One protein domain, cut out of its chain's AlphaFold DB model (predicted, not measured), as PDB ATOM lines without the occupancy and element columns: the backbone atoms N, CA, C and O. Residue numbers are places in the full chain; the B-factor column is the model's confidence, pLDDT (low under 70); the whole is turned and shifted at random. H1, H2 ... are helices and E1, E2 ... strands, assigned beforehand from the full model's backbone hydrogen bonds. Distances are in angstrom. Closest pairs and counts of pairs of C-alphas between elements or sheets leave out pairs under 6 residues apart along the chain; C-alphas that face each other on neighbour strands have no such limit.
ATOM      1  N   ARG A   2     -36.345  47.742  -2.333       94.56
ATOM      2  CA  ARG A   2     -37.250  47.744  -3.494       94.56
ATOM      3  C   ARG A   2     -36.504  47.313  -4.753       94.56
ATOM      4  O   ARG A   2     -35.322  47.610  -4.878       94.56
ATOM      5  N   VAL A   3     -37.214  46.671  -5.675       93.69
ATOM      6  CA  VAL A   3     -36.725  46.251  -6.999       93.69
ATOM      7  C   VAL A   3     -37.752  46.723  -8.019       93.69
ATOM      8  O   VAL A   3     -38.943  46.469  -7.843       93.69
ATOM      9  N   HIS A   4     -37.323  47.490  -9.025       91.44
ATOM     10  CA  HIS A   4     -38.214  48.130 -10.010       91.44
ATOM     11  C   HIS A   4     -39.431  48.835  -9.367       91.44
ATOM     12  O   HIS A   4     -40.570  48.690  -9.801       91.44
ATOM     13  N   GLY A   5     -39.202  49.550  -8.259       93.94
ATOM     14  CA  GLY A   5     -40.244  50.274  -7.522       93.94
ATOM     15  C   GLY A   5     -41.141  49.419  -6.614       93.94
ATOM     16  O   GLY A   5     -41.826  49.981  -5.757       93.94
ATOM     17  N   LYS A   6     -41.105  48.085  -6.704       97.06
ATOM     18  CA  LYS A   6     -41.906  47.169  -5.874       97.06
ATOM     19  C   LYS A   6     -41.179  46.788  -4.574       97.06
ATOM     20  O   LYS A   6     -39.962  46.586  -4.609       97.06
ATOM     21  N   PRO A   7     -41.868  46.692  -3.420       97.75
ATOM     22  CA  PRO A   7     -41.287  46.100  -2.214       97.75
ATOM     23  C   PRO A   7     -40.968  44.617  -2.444       97.75
ATOM     24  O   PRO A   7     -41.656  43.954  -3.215       97.75
ATOM     25  N   VAL A   8     -39.939  44.106  -1.770       98.12
ATOM     26  CA  VAL A   8     -39.548  42.688  -1.816       98.12
ATOM     27  C   VAL A   8     -40.028  41.997  -0.547       98.12
ATOM     28  O   VAL A   8     -39.742  42.484   0.548       98.12
ATOM     29  N   LEU A   9     -40.732  40.877  -0.693       98.00
ATOM     30  CA  LEU A   9     -41.267  40.070   0.400       98.00
ATOM     31  C   LEU A   9     -40.753  38.632   0.284       98.00
ATOM     32  O   LEU A   9     -40.903  37.998  -0.759       98.00
ATOM     33  N   PHE A  10     -40.168  38.123   1.366       98.00
ATOM     34  CA  PHE A  10     -39.756  36.725   1.481       98.00
ATOM     35  C   PHE A  10     -40.870  35.919   2.144       98.00
ATOM     36  O   PHE A  10     -41.422  36.342   3.161       98.00
ATOM     37  N   VAL A  11     -41.194  34.761   1.573       97.94
ATOM     38  CA  VAL A  11     -42.219  33.859   2.099       97.94
ATOM     39  C   VAL A  11     -41.537  32.608   2.636       97.94
ATOM     40  O   VAL A  11     -41.160  31.726   1.867       97.94
ATOM     41  N   TYR A  12     -41.372  32.563   3.959       97.31
ATOM     42  CA  TYR A  12     -40.706  31.475   4.678       97.31
ATOM     43  C   TYR A  12     -41.406  30.124   4.479       97.31
ATOM     44  O   TYR A  12     -42.636  30.069   4.372       97.31
ATOM     45  N   ALA A  13     -40.640  29.030   4.491       95.50
ATOM     46  CA  ALA A  13     -41.116  27.692   4.139       95.50
ATOM     47  C   ALA A  13     -42.367  27.266   4.920       95.50
ATOM     48  O   ALA A  13     -43.314  26.757   4.323       95.50
ATOM     49  N   ARG A  14     -42.444  27.557   6.226       94.62
ATOM     50  CA  ARG A  14     -43.638  27.222   7.027       94.62
ATOM     51  C   ARG A  14     -44.897  27.950   6.556       94.62
ATOM     52  O   ARG A  14     -45.976  27.368   6.565       94.62
ATOM     53  N   ALA A  15     -44.772  29.201   6.118       95.50
ATOM     54  CA  ALA A  15     -45.900  29.950   5.570       95.50
ATOM     55  C   ALA A  15     -46.320  29.386   4.199       95.50
ATOM     56  O   ALA A  15     -47.514  29.315   3.898       95.50
ATOM     57  N   LEU A  16     -45.357  28.926   3.387       94.06
ATOM     58  CA  LEU A  16     -45.638  28.189   2.149       94.06
ATOM     59  C   LEU A  16     -46.393  26.887   2.410       94.06
ATOM     60  O   LEU A  16     -47.332  26.579   1.684       94.06
ATOM     61  N   GLU A  17     -46.002  26.139   3.435       93.69
ATOM     62  CA  GLU A  17     -46.608  24.852   3.786       93.69
ATOM     63  C   GLU A  17     -48.025  24.995   4.333       93.69
ATOM     64  O   GLU A  17     -48.896  24.214   3.965       93.69
ATOM     65  N   GLN A  18     -48.276  26.011   5.160       96.06
ATOM     66  CA  GLN A  18     -49.592  26.234   5.762       96.06
ATOM     67  C   GLN A  18     -50.684  26.560   4.737       96.06
ATOM     68  O   GLN A  18     -51.816  26.115   4.900       96.06
ATOM     69  N   LEU A  19     -50.367  27.341   3.699       94.69
ATOM     70  CA  LEU A  19     -51.345  27.731   2.674       94.69
ATOM     71  C   LEU A  19     -51.269  26.872   1.406       94.69
ATOM     72  O   LEU A  19     -52.268  26.723   0.705       94.69
ATOM     73  N   GLY A  20     -50.097  26.320   1.092       95.06
ATOM     74  CA  GLY A  20     -49.825  25.667  -0.182       95.06
ATOM     75  C   GLY A  20     -49.539  26.656  -1.318       95.06
ATOM     76  O   GLY A  20     -49.910  27.831  -1.288       95.06
ATOM     77  N   LEU A  21     -48.853  26.167  -2.353       95.44
ATOM     78  CA  LEU A  21     -48.376  26.987  -3.472       95.44
ATOM     79  C   LEU A  21     -49.513  27.646  -4.274       95.44
ATOM     80  O   LEU A  21     -49.406  28.811  -4.645       95.44
ATOM     81  N   GLU A  22     -50.613  26.932  -4.513       95.25
ATOM     82  CA  GLU A  22     -51.757  27.460  -5.270       95.25
ATOM     83  C   GLU A  22     -52.442  28.622  -4.541       95.25
ATOM     84  O   GLU A  22     -52.704  29.666  -5.140       95.25
ATOM     85  N   SER A  23     -52.648  28.491  -3.230       97.31
ATOM     86  CA  SER A  23     -53.176  29.572  -2.397       97.31
ATOM     87  C   SER A  23     -52.231  30.774  -2.377       97.31
ATOM     88  O   SER A  23     -52.681  31.913  -2.449       97.31
ATOM     89  N   TRP A  24     -50.911  30.554  -2.359       97.81
ATOM     90  CA  TRP A  24     -49.945  31.650  -2.476       97.81
ATOM     91  C   TRP A  24     -50.033  32.381  -3.814       97.81
ATOM     92  O   TRP A  24     -49.968  33.609  -3.831       97.81
ATOM     93  N   GLN A  25     -50.270  31.677  -4.924       97.56
ATOM     94  CA  GLN A  25     -50.538  32.331  -6.207       97.56
ATOM     95  C   GLN A  25     -51.777  33.236  -6.132       97.56
ATOM     96  O   GLN A  25     -51.767  34.344  -6.674       97.56
ATOM     97  N   GLN A  26     -52.833  32.797  -5.438       98.00
ATOM     98  CA  GLN A  26     -54.029  33.615  -5.217       98.00
ATOM     99  C   GLN A  26     -53.716  34.847  -4.362       98.00
ATOM    100  O   GLN A  26     -54.108  35.950  -4.736       98.00
ATOM    101  N   VAL A  27     -52.958  34.693  -3.270       97.81
ATOM    102  CA  VAL A  27     -52.515  35.813  -2.418       97.81
ATOM    103  C   VAL A  27     -51.732  36.843  -3.233       97.81
ATOM    104  O   VAL A  27     -52.046  38.032  -3.176       97.81
ATOM    105  N   ILE A  28     -50.757  36.401  -4.032       97.94
ATOM    106  CA  ILE A  28     -49.947  37.273  -4.897       97.94
ATOM    107  C   ILE A  28     -50.845  38.056  -5.863       97.94
ATOM    108  O   ILE A  28     -50.727  39.281  -5.967       97.94
ATOM    109  N   ASN A  29     -51.784  37.369  -6.521       97.62
ATOM    110  CA  ASN A  29     -52.715  37.982  -7.466       97.62
ATOM    111  C   ASN A  29     -53.644  38.996  -6.781       97.62
ATOM    112  O   ASN A  29     -53.862  40.088  -7.302       97.62
ATOM    113  N   GLU A  30     -54.176  38.667  -5.604       98.06
ATOM    114  CA  GLU A  30     -55.056  39.560  -4.849       98.06
ATOM    115  C   GLU A  30     -54.318  40.797  -4.326       98.06
ATOM    116  O   GLU A  30     -54.863  41.902  -4.386       98.06
ATOM    117  N   VAL A  31     -53.063  40.659  -3.887       97.94
ATOM    118  CA  VAL A  31     -52.230  41.812  -3.510       97.94
ATOM    119  C   VAL A  31     -51.955  42.698  -4.723       97.94
ATOM    120  O   VAL A  31     -52.108  43.914  -4.621       97.94
ATOM    121  N   ALA A  32     -51.611  42.120  -5.877       96.69
ATOM    122  CA  ALA A  32     -51.368  42.888  -7.096       96.69
ATOM    123  C   ALA A  32     -52.608  43.684  -7.543       96.69
ATOM    124  O   ALA A  32     -52.478  44.848  -7.920       96.69
ATOM    125  N   LYS A  33     -53.808  43.091  -7.440       97.69
ATOM    126  CA  LYS A  33     -55.082  43.762  -7.752       97.69
ATOM    127  C   LYS A  33     -55.423  44.870  -6.755       97.69
ATOM    128  O   LYS A  33     -55.778  45.971  -7.160       97.69
ATOM    129  N   LYS A  34     -55.347  44.584  -5.450       97.94
ATOM    130  CA  LYS A  34     -55.792  45.512  -4.392       97.94
ATOM    131  C   LYS A  34     -54.776  46.611  -4.093       97.94
ATOM    132  O   LYS A  34     -55.146  47.655  -3.562       97.94
ATOM    133  N   ARG A  35     -53.493  46.370  -4.376       95.25
ATOM    134  CA  ARG A  35     -52.379  47.283  -4.091       95.25
ATOM    135  C   ARG A  35     -51.386  47.336  -5.264       95.25
ATOM    136  O   ARG A  35     -50.259  46.859  -5.113       95.25
ATOM    137  N   PRO A  36     -51.743  47.929  -6.418       94.75
ATOM    138  CA  PRO A  36     -50.789  48.134  -7.509       94.75
ATOM    139  C   PRO A  36     -49.575  48.966  -7.045       94.75
ATOM    140  O   PRO A  36     -49.752  49.903  -6.263       94.75
ATOM    141  N   PRO A  37     -48.341  48.661  -7.492       92.88
ATOM    142  CA  PRO A  37     -47.963  47.659  -8.500       92.88
ATOM    143  C   PRO A  37     -47.730  46.232  -7.946       92.88
ATOM    144  O   PRO A  37     -47.138  45.392  -8.630       92.88
ATOM    145  N   GLY A  38     -48.153  45.947  -6.713       96.56
ATOM    146  CA  GLY A  38     -47.894  44.695  -6.006       96.56
ATOM    147  C   GLY A  38     -46.524  44.671  -5.322       96.56
ATOM    148  O   GLY A  38     -45.976  45.712  -4.954       96.56
ATOM    149  N   ALA A  39     -45.970  43.472  -5.157       97.62
ATOM    150  CA  ALA A  39     -44.660  43.216  -4.560       97.62
ATOM    151  C   ALA A  39     -43.853  42.244  -5.437       97.62
ATOM    152  O   ALA A  39     -44.416  41.618  -6.333       97.62
ATOM    153  N   ILE A  40     -42.550  42.156  -5.178       97.88
ATOM    154  CA  ILE A  40     -41.680  41.068  -5.629       97.88
ATOM    155  C   ILE A  40     -41.682  40.007  -4.536       97.88
ATOM    156  O   ILE A  40     -41.341  40.308  -3.390       97.88
ATOM    157  N   TRP A  41     -42.052  38.782  -4.882       98.12
ATOM    158  CA  TRP A  41     -42.195  37.686  -3.931       98.12
ATOM    159  C   TRP A  41     -41.079  36.665  -4.108       98.12
ATOM    160  O   TRP A  41     -40.893  36.132  -5.201       98.12
ATOM    161  N   ILE A  42     -40.357  36.368  -3.029       98.25
ATOM    162  CA  ILE A  42     -39.268  35.390  -3.011       98.25
ATOM    163  C   ILE A  42     -39.695  34.200  -2.149       98.25
ATOM    164  O   ILE A  42     -39.863  34.337  -0.938       98.25
ATOM    165  N   GLY A  43     -39.915  33.045  -2.774       98.00
ATOM    166  CA  GLY A  43     -40.418  31.848  -2.096       98.00
ATOM    167  C   GLY A  43     -39.303  30.947  -1.563       98.00
ATOM    168  O   GLY A  43     -38.382  30.595  -2.298       98.00
ATOM    169  N   ASP A  44     -39.409  30.525  -0.306       97.69
ATOM    170  CA  ASP A  44     -38.510  29.570   0.357       97.69
ATOM    171  C   ASP A  44     -38.783  28.114  -0.080       97.69
ATOM    172  O   ASP A  44     -39.289  27.282   0.678       97.69
ATOM    173  N   ARG A  45     -38.556  27.823  -1.368       96.19
ATOM    174  CA  ARG A  45     -38.656  26.476  -1.945       96.19
ATOM    175  C   ARG A  45     -37.970  26.382  -3.308       96.19
ATOM    176  O   ARG A  45     -38.459  26.934  -4.294       96.19
ATOM    177  N   TYR A  46     -36.929  25.556  -3.423       95.06
ATOM    178  CA  TYR A  46     -36.387  25.176  -4.732       95.06
ATOM    179  C   TYR A  46     -37.262  24.122  -5.422       95.06
ATOM    180  O   TYR A  46     -37.071  22.920  -5.263       95.06
ATOM    181  N   SER A  47     -38.225  24.564  -6.234       95.12
ATOM    182  CA  SER A  47     -38.974  23.680  -7.134       95.12
ATOM    183  C   SER A  47     -39.417  24.403  -8.406       95.12
ATOM    184  O   SER A  47     -39.581  25.622  -8.420       95.12
ATOM    185  N   ARG A  48     -39.670  23.648  -9.488       94.25
ATOM    186  CA  ARG A  48     -40.212  24.223 -10.737       94.25
ATOM    187  C   ARG A  48     -41.588  24.859 -10.527       94.25
ATOM    188  O   ARG A  48     -41.921  25.821 -11.205       94.25
ATOM    189  N   GLN A  49     -42.394  24.315  -9.614       94.62
ATOM    190  CA  GLN A  49     -43.717  24.859  -9.309       94.62
ATOM    191  C   GLN A  49     -43.602  26.196  -8.572       94.62
ATOM    192  O   GLN A  49     -44.263  27.151  -8.962       94.62
ATOM    193  N   ALA A  50     -42.716  26.293  -7.574       95.88
ATOM    194  CA  ALA A  50     -42.457  27.548  -6.876       95.88
ATOM    195  C   ALA A  50     -41.889  28.611  -7.830       95.88
ATOM    196  O   ALA A  50     -42.382  29.735  -7.841       95.88
ATOM    197  N   ALA A  51     -40.947  28.246  -8.709       95.56
ATOM    198  CA  ALA A  51     -40.390  29.155  -9.715       95.56
ATOM    199  C   ALA A  51     -41.450  29.750 -10.662       95.56
ATOM    200  O   ALA A  51     -41.283  30.864 -11.144       95.56
ATOM    201  N   ARG A  52     -42.554  29.040 -10.933       94.62
ATOM    202  CA  ARG A  52     -43.657  29.577 -11.751       94.62
ATOM    203  C   ARG A  52     -44.475  30.640 -11.021       94.62
ATOM    204  O   ARG A  52     -45.007  31.525 -11.680       94.62
ATOM    205  N   ILE A  53     -44.554  30.552  -9.695       95.94
ATOM    206  CA  ILE A  53     -45.438  31.369  -8.852       95.94
ATOM    207  C   ILE A  53     -44.727  32.618  -8.333       95.94
ATOM    208  O   ILE A  53     -45.289  33.709  -8.353       95.94
ATOM    209  N   PHE A  54     -43.489  32.460  -7.872       97.50
ATOM    210  CA  PHE A  54     -42.715  33.530  -7.251       97.50
ATOM    211  C   PHE A  54     -41.850  34.273  -8.273       97.50
ATOM    212  O   PHE A  54     -41.534  33.747  -9.344       97.50
ATOM    213  N   ASP A  55     -41.454  35.499  -7.938       97.56
ATOM    214  CA  ASP A  55     -40.505  36.309  -8.712       97.56
ATOM    215  C   ASP A  55     -39.052  35.867  -8.476       97.56
ATOM    216  O   ASP A  55     -38.172  36.153  -9.281       97.56
ATOM    217  N   GLY A  56     -38.802  35.139  -7.389       97.69
ATOM    218  CA  GLY A  56     -37.542  34.472  -7.084       97.69
ATOM    219  C   GLY A  56     -37.757  33.315  -6.119       97.69
ATOM    220  O   GLY A  56     -38.802  33.205  -5.479       97.69
ATOM    221  N   ILE A  57     -36.765  32.439  -6.004       97.50
ATOM    222  CA  ILE A  57     -36.814  31.304  -5.080       97.50
ATOM    223  C   ILE A  57     -35.500  31.163  -4.326       97.50
ATOM    224  O   ILE A  57     -34.427  31.423  -4.870       97.50
ATOM    225  N   HIS A  58     -35.594  30.737  -3.073       97.00
ATOM    226  CA  HIS A  58     -34.453  30.455  -2.214       97.00
ATOM    227  C   HIS A  58     -34.735  29.241  -1.324       97.00
ATOM    228  O   HIS A  58     -35.809  28.646  -1.394       97.00
TER     229      HIS A  58
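Overview. This is residues 2 to 58 of the 184 residues of an uncharacterized protein of bacterium HR36 (UniProt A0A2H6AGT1). What shape do these atoms make? A small parallel sheet of three strands, side by side in the order E1, E2, E3, has its three helices on one side and its other face bare: the short H3 packs over edge strand E3, while the long H2 runs back along the length of the sheet and only grazes it. H1 sits crosswise to H2, between the end of E1 and the beginning of H2. How is it made up? The printed part has 57 residues with three named helices and three named strands, E1 H1 H2 E2 H3 E3 along the chain, and its class is mixed, helices and strands. It is compact, with a radius of gyration of the C-alphas of 10.7 A and a rounded outline of 26 by 19 by 18 A.

Arrangement. How do the strands pair? E1, residues 6 to 11, and E2, residues 40 to 44, are parallel neighbours at 14 degrees, with N 9 and O 40 within hydrogen-bond range at 2.8 A. E2 and E3, residues 56 to 58, are parallel at 26 degrees, with N 43 and O 56 at 2.9 A. Residues 2 to 3 pair antiparallel with residues 6 to 7 of E1. Where do the first two helices stand? H1, residues 13 to 19, is on the sheet but only grazes it with residues 13 to 17; the closest C-alphas of H1 and E2 are those of Ala 13 and Asp 44, 5.0 A apart. H2, residues 21 to 34, also only grazes the sheet, with residues 21 to 32. H1 and H2 are close but not clearly touching, C-alphas 16 and 24 being closest at 7.2 A, and about perpendicular at 81 degrees. Where does the last helix stand? H3, residues 48 to 53, is on the sheet at a height over the sheet of 8.9 A, slantwise to E3 at 37 degrees on the local plane; it lies over E3, and only just not over E2, with 4 C-alphas falling on E3 and 2 on E2. H2, with residues 21 to 25 alone, touches H3 at a shallow tilt of 20 degrees, the same way, C-alphas 25 and 53 being closest at 5.8 A. H1 and H3 are apart. What of crossovers and helix backbones? E1, H1 H2, E2 and E2, H3, E3 are strand-helix-strand units, two parallel neighbour strands with helix between, and both crossovers are right-handed. In H1, H2 and H3 every O i to N i+4 pair is within hydrogen-bond range.

Along the chain. Where do the first elements lie? E1 begins at C-alpha 6, (-41.906, 47.169, -5.874), and is 15.5 A long; H1 runs from Ala 13 to Leu 19. Where do the later ones lie? H2, Leu 21 to Lys 34, is 20.0 A long and E2, Ile 40 to Asp 44, is 13.3 A; H3 runs from Arg 48 to Ile 53. E3 runs from Gly 56 to His 58, whose C-alpha is at (-34.453, 30.455, -2.214).

Size, cuts and confidence. How far does it reach? The two C-alphas farthest apart are those of His 4 and Gln 18, 29.3 A. Is it continuous and confident? The printed part has no cut and its five links are tight. Its mean pLDDT is 96.3, and no printed residue is under 70.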